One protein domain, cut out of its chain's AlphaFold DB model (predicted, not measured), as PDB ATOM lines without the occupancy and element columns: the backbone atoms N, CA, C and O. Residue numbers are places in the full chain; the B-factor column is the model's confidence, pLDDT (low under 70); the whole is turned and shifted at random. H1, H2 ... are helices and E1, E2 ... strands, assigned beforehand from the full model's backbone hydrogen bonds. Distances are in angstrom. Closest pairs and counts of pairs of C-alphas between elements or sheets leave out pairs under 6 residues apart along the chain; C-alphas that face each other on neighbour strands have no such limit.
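This is residues 61 to 109 of the 620 residues of an uncharacterized protein of Streptomyces sp. S3(2020) (UniProt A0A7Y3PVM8). A two-stranded hairpin, E1 and E2, covers two short helices: H1 packs under the E1 side and H2 under the E2 side, and the two helices meet at a slant beneath it. The printed part has 49 residues, with two named strands and then two named helices in the order E1, E2, H1, H2. The sheet, E1 - E2, is antiparallel, and the class is mixed, helices and strands. The whole is compact, with a radius of gyration of the C-alphas of 9.7 A, and its rounded outline spans 27 by 21 by 17 A.

Begin with the hairpin of E1, residues 61 to 69, and E2, residues 75 to 81, whose directions stand at 140 degrees. Look for N 66 and O 78, 2.8 A apart, and N 76 and O 68, also 2.8 A apart, both within hydrogen-bond range. E1 bends by 90 degrees at residue 64. From the sheet go to H1, residues 82 to 89: the closest C-alphas of E2 and H1, those of Val 78 and Tyr 84, are 7.3 A apart. Val 78 also leads to H2, residues 97 to 104, where the closest C-alphas of E2 and H2, those of Val 78 and Phe 104, are 6.9 A apart. H1 and H2 touch, with the C-alphas of His 83 and Phe 104 the closest at 5.6 A. They run opposite ways at a steep tilt of 46 degrees. E1 and H2 are apart. In H1 and H2 every O i to N i+4 pair is within hydrogen-bond range.

Find C-alpha 61 at (169.850, 167.582, 163.332); from there E1 runs 18.6 A to C-alpha 69. E2 covers 17.7 A from C-alpha 75 to C-alpha 81 at (167.717, 170.617, 158.972). H1 measures 10.5 A, and H2 10.6 A, ending at C-alpha 104 at (160.619, 164.165, 157.384).

The two C-alphas farthest apart, those of Asn 63 and Thr 95, are 27.1 A from each other. The printed part has no cut. The links E1 to E2 and E2 to H1 are tight, and H1 to H2 is short. The mean pLDDT of the printed part is 95.9, and no printed residue is under 70.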
ATOM      1  N   ASP A  61     169.479 167.613 161.924       91.31
ATOM      2  CA  ASP A  61     169.850 167.582 163.332       91.31
ATOM      3  C   ASP A  61     168.720 166.939 164.150       91.31
ATOM      4  O   ASP A  61     167.697 167.554 164.480       91.31
ATOM      5  N   ARG A  62     168.922 165.664 164.498       90.19
ATOM      6  CA  ARG A  62     167.985 164.876 165.317       90.19
ATOM      7  C   ARG A  62     167.905 165.357 166.768       90.19
ATOM      8  O   ARG A  62     166.881 165.124 167.417       90.19
ATOM      9  N   ASN A  63     168.940 166.034 167.267       93.75
ATOM     10  CA  ASN A  63     168.981 166.570 168.627       93.75
ATOM     11  C   ASN A  63     168.190 167.879 168.718       93.75
ATOM     12  O   ASN A  63     167.510 168.143 169.714       93.75
ATOM     13  N   ARG A  64     168.192 168.676 167.647       93.38
ATOM     14  CA  ARG A  64     167.421 169.917 167.562       93.38
ATOM     15  C   ARG A  64     166.100 169.700 166.833       93.38
ATOM     16  O   ARG A  64     166.024 169.727 165.614       93.38
ATOM     17  N   ARG A  65     165.006 169.566 167.585       95.50
ATOM     18  CA  ARG A  65     163.661 169.375 167.005       95.50
ATOM     19  C   ARG A  65     162.862 170.673 166.918       95.50
ATOM     20  O   ARG A  65     162.824 171.443 167.879       95.50
ATOM     21  N   ARG A  66     162.150 170.873 165.810       94.44
ATOM     22  CA  ARG A  66     161.220 171.989 165.579       94.44
ATOM     23  C   ARG A  66     159.775 171.515 165.634       94.44
ATOM     24  O   ARG A  66     159.459 170.391 165.256       94.44
ATOM     25  N   THR A  67     158.901 172.392 166.107       95.69
ATOM     26  CA  THR A  67     157.457 172.168 166.107       95.69
ATOM     27  C   THR A  67     156.875 172.690 164.796       95.69
ATOM     28  O   THR A  67     156.966 173.886 164.516       95.69
ATOM     29  N   VAL A  68     156.284 171.798 164.007       95.44
ATOM     30  CA  VAL A  68     155.619 172.112 162.737       95.44
ATOM     31  C   VAL A  68     154.136 171.803 162.835       95.44
ATOM     32  O   VAL A  68     153.735 170.828 163.466       95.44
ATOM     33  N   GLN A  69     153.320 172.630 162.195       96.00
ATOM     34  CA  GLN A  69     151.939 172.278 161.891       96.00
ATOM     35  C   GLN A  69     151.951 171.433 160.613       96.00
ATOM     36  O   GLN A  69     152.686 171.784 159.697       96.00
ATOM     37  N   LEU A  70     151.176 170.357 160.551       97.19
ATOM     38  CA  LEU A  70     150.967 169.508 159.378       97.19
ATOM     39  C   LEU A  70     149.786 170.027 158.530       97.19
ATOM     40  O   LEU A  70     149.114 170.971 158.960       97.19
ATOM     41  N   PRO A  71     149.519 169.477 157.328       96.75
ATOM     42  CA  PRO A  71     148.374 169.887 156.507       96.75
ATOM     43  C   PRO A  71     147.014 169.787 157.216       96.75
ATOM     44  O   PRO A  71     146.196 170.688 157.061       96.75
ATOM     45  N   SER A  72     146.798 168.781 158.072       96.94
ATOM     46  CA  SER A  72     145.568 168.629 158.873       96.94
ATOM     47  C   SER A  72     145.369 169.707 159.947       96.94
ATOM     48  O   SER A  72     144.325 169.764 160.591       96.94
ATOM     49  N   GLY A  73     146.390 170.527 160.207       95.69
ATOM     50  CA  GLY A  73     146.434 171.446 161.338       95.69
ATOM     51  C   GLY A  73     147.024 170.834 162.614       95.69
ATOM     52  O   GLY A  73     147.339 171.581 163.545       95.69
ATOM     53  N   THR A  74     147.247 169.515 162.649       97.31
ATOM     54  CA  THR A  74     147.921 168.827 163.761       97.31
ATOM     55  C   THR A  74     149.359 169.307 163.900       97.31
ATOM     56  O   THR A  74     150.022 169.623 162.919       97.31
ATOM     57  N   THR A  75     149.881 169.344 165.121       97.19
ATOM     58  CA  THR A  75     151.260 169.762 165.383       97.19
ATOM     59  C   THR A  75     152.168 168.560 165.665       97.19
ATOM     60  O   THR A  75     151.784 167.645 166.394       97.19
ATOM     61  N   ARG A  76     153.393 168.557 165.123       97.50
ATOM     62  CA  ARG A  76     154.417 167.522 165.350       97.50
ATOM     63  C   ARG A  76     155.789 168.121 165.629       97.50
ATOM     64  O   ARG A  76     156.122 169.197 165.143       97.50
ATOM     65  N   ARG A  77     156.606 167.398 166.403       97.44
ATOM     66  CA  ARG A  77     158.032 167.704 166.579       97.44
ATOM     67  C   ARG A  77     158.856 166.897 165.587       97.44
ATOM     68  O   ARG A  77     158.912 165.674 165.703       97.44
ATOM     69  N   VAL A  78     159.549 167.570 164.686       96.50
ATOM     70  CA  VAL A  78     160.385 166.963 163.639       96.50
ATOM     71  C   VAL A  78     161.841 167.393 163.824       96.50
ATOM     72  O   VAL A  78     162.067 168.417 164.475       96.50
ATOM     73  N   PRO A  79     162.833 166.623 163.348       95.44
ATOM     74  CA  PRO A  79     164.212 167.099 163.270       95.44
ATOM     75  C   PRO A  79     164.292 168.449 162.547       95.44
ATOM     76  O   PRO A  79     163.484 168.737 161.666       95.44
ATOM     77  N   SER A  80     165.220 169.303 162.961       93.94
ATOM     78  CA  SER A  80     165.599 170.472 162.163       93.94
ATOM     79  C   SER A  80     166.600 170.062 161.088       93.94
ATOM     80  O   SER A  80     167.174 168.984 161.189       93.94
ATOM     81  N   GLY A  81     166.829 170.913 160.094       92.38
ATOM     82  CA  GLY A  81     167.717 170.617 158.972       92.38
ATOM     83  C   GLY A  81     166.991 170.742 157.646       92.38
ATOM     84  O   GLY A  81     165.996 171.474 157.556       92.38
ATOM     85  N   ASP A  82     167.490 170.032 156.644       94.00
ATOM     86  CA  ASP A  82     167.058 170.172 155.256       94.00
ATOM     87  C   ASP A  82     165.564 169.868 155.085       94.00
ATOM     88  O   ASP A  82     164.837 170.683 154.510       94.00
ATOM     89  N   HIS A  83     165.057 168.761 155.642       96.31
ATOM     90  CA  HIS A  83     163.643 168.406 155.463       96.31
ATOM     91  C   HIS A  83     162.711 169.435 156.122       96.31
ATOM     92  O   HIS A  83     161.679 169.816 155.565       96.31
ATOM     93  N   TYR A  84     163.077 169.943 157.302       96.06
ATOM     94  CA  TYR A  84     162.337 171.039 157.935       96.06
ATOM     95  C   TYR A  84     162.356 172.305 157.076       96.06
ATOM     96  O   TYR A  84     161.298 172.903 156.871       96.06
ATOM     97  N   ALA A  85     163.527 172.706 156.578       93.75
ATOM     98  CA  ALA A  85     163.681 173.918 155.781       93.75
ATOM     99  C   ALA A  85     162.859 173.846 154.487       93.75
ATOM    100  O   ALA A  85     162.133 174.788 154.162       93.75
ATOM    101  N   PHE A  86     162.891 172.705 153.795       95.56
ATOM    102  CA  PHE A  86     162.099 172.491 152.588       95.56
ATOM    103  C   PHE A  86     160.593 172.539 152.876       95.56
ATOM    104  O   PHE A  86     159.863 173.270 152.206       95.56
ATOM    105  N   TYR A  87     160.125 171.819 153.901       96.62
ATOM    106  CA  TYR A  87     158.711 171.817 154.285       96.62
ATOM    107  C   TYR A  87     158.209 173.209 154.690       96.62
ATOM    108  O   TYR A  87     157.098 173.610 154.334       96.62
ATOM    109  N   ASP A  88     159.021 173.955 155.442       95.62
ATOM    110  CA  ASP A  88     158.693 175.318 155.858       95.62
ATOM    111  C   ASP A  88     158.589 176.260 154.657       95.62
ATOM    112  O   ASP A  88     157.669 177.075 154.618       95.62
ATOM    113  N   THR A  89     159.481 176.106 153.671       94.25
ATOM    114  CA  THR A  89     159.576 176.950 152.470       94.25
ATOM    115  C   THR A  89     158.497 176.643 151.431       94.25
ATOM    116  O   THR A  89     157.972 177.565 150.795       94.25
ATOM    117  N   PHE A  90     158.140 175.368 151.252       95.38
ATOM    118  CA  PHE A  90     157.182 174.909 150.238       95.38
ATOM    119  C   PHE A  90     156.007 174.131 150.842       95.38
ATOM    120  O   PHE A  90     155.735 172.989 150.463       95.38
ATOM    121  N   PRO A  91     155.251 174.739 151.768       94.75
ATOM    122  CA  PRO A  91     154.207 174.026 152.490       94.75
ATOM    123  C   PRO A  91     153.047 173.568 151.601       94.75
ATOM    124  O   PRO A  91     152.338 172.643 151.984       94.75
ATOM    125  N   ALA A  92     152.852 174.209 150.444       94.50
ATOM    126  CA  ALA A  92     151.803 173.888 149.482       94.50
ATOM    127  C   ALA A  92     152.034 172.557 148.744       94.50
ATOM    128  O   ALA A  92     151.084 172.000 148.203       94.50
ATOM    129  N   PHE A  93     153.260 172.020 148.741       95.62
ATOM    130  CA  PHE A  93     153.547 170.723 148.112       95.62
ATOM    131  C   PHE A  93     153.084 169.534 148.957       95.62
ATOM    132  O   PHE A  93     153.045 168.411 148.472       95.62
ATOM    133  N   PHE A  94     152.689 169.776 150.207       97.06
ATOM    134  CA  PHE A  94     152.257 168.744 151.139       97.06
ATOM    135  C   PHE A  94     150.751 168.855 151.359       97.06
ATOM    136  O   PHE A  94     150.289 169.736 152.087       97.06
ATOM    137  N   THR A  95     149.980 167.953 150.752       96.81
ATOM    138  CA  THR A  95     148.513 167.960 150.863       96.81
ATOM    139  C   THR A  95     148.008 167.097 152.016       96.81
ATOM    140  O   THR A  95     146.899 167.308 152.502       96.81
ATOM    141  N   THR A  96     148.828 166.160 152.507       98.00
ATOM    142  CA  THR A  96     148.474 165.251 153.607       98.00
ATOM    143  C   THR A  96     149.548 165.184 154.692       98.00
ATOM    144  O   THR A  96     150.738 165.399 154.450       98.00
ATOM    145  N   ASP A  97     149.132 164.831 155.909       98.25
ATOM    146  CA  ASP A  97     150.046 164.562 157.024       98.25
ATOM    147  C   ASP A  97     151.006 163.409 156.711       98.25
ATOM    148  O   ASP A  97     152.169 163.472 157.098       98.25
ATOM    149  N   ALA A  98     150.538 162.381 155.992       98.25
ATOM    150  CA  ALA A  98     151.345 161.221 155.619       98.25
ATOM    151  C   ALA A  98     152.543 161.623 154.749       98.25
ATOM    152  O   ALA A  98     153.674 161.326 155.118       98.25
ATOM    153  N   GLN A  99     152.313 162.400 153.683       97.88
ATOM    154  CA  GLN A  99     153.389 162.918 152.825       97.88
ATOM    155  C   GLN A  99     154.417 163.727 153.616       97.88
ATOM    156  O   GLN A  99     155.618 163.540 153.451       97.88
ATOM    157  N   ALA A 100     153.960 164.620 154.500       97.94
ATOM    158  CA  ALA A 100     154.864 165.421 155.319       97.94
ATOM    159  C   ALA A 100     155.714 164.537 156.246       97.94
ATOM    160  O   ALA A 100     156.916 164.748 156.375       97.94
ATOM    161  N   LEU A 101     155.105 163.535 156.884       97.88
ATOM    162  CA  LEU A 101     155.803 162.617 157.783       97.88
ATOM    163  C   LEU A 101     156.773 161.684 157.047       97.88
ATOM    164  O   LEU A 101     157.851 161.420 157.575       97.88
ATOM    165  N   ASP A 102     156.420 161.215 155.850       98.06
ATOM    166  CA  ASP A 102     157.303 160.409 155.002       98.06
ATOM    167  C   ASP A 102     158.506 161.213 154.520       98.06
ATOM    168  O   ASP A 102     159.634 160.716 154.584       98.06
ATOM    169  N   PHE A 103     158.281 162.475 154.156       97.88
ATOM    170  CA  PHE A 103     159.339 163.415 153.816       97.88
ATOM    171  C   PHE A 103     160.278 163.658 154.999       97.88
ATOM    172  O   PHE A 103     161.472 163.440 154.878       97.88
ATOM    173  N   PHE A 104     159.768 163.992 156.192       97.31
ATOM    174  CA  PHE A 104     160.619 164.165 157.384       97.31
ATOM    175  C   PHE A 104     161.377 162.902 157.809       97.31
ATOM    176  O   PHE A 104     162.329 162.991 158.585       97.31
ATOM    177  N   ALA A 105     160.926 161.727 157.372       95.94
ATOM    178  CA  ALA A 105     161.598 160.461 157.622       95.94
ATOM    179  C   ALA A 105     162.623 160.099 156.530       95.94
ATOM    180  O   ALA A 105     163.243 159.042 156.644       95.94
ATOM    181  N   GLY A 106     162.778 160.920 155.482       95.44
ATOM    182  CA  GLY A 106     163.619 160.630 154.316       95.44
ATOM    183  C   GLY A 106     163.135 159.430 153.495       95.44
ATOM    184  O   GLY A 106     163.918 158.813 152.782       95.44
ATOM    185  N   ARG A 107     161.860 159.033 153.639       96.31
ATOM    186  CA  ARG A 107     161.291 157.867 152.939       96.31
ATOM    187  C   ARG A 107     160.786 158.214 151.546       96.31
ATOM    188  O   ARG A 107     160.840 157.368 150.659       96.31
ATOM    189  N   ASP A 108     160.278 159.431 151.378       97.44
ATOM    190  CA  ASP A 108     159.751 159.927 150.112       97.44
ATOM    191  C   ASP A 108     160.066 161.416 149.951       97.44
ATOM    192  O   ASP A 108     159.503 162.268 150.635       97.44
ATOM    193  N   GLU A 109     160.962 161.723 149.016       97.44
ATOM    194  CA  GLU A 109     161.347 163.087 148.652       97.44
ATOM    195  C   GLU A 109     160.665 163.573 147.354       97.44
ATOM    196  O   GLU A 109     161.007 164.633 146.827       97.44
TER     197      GLU A 109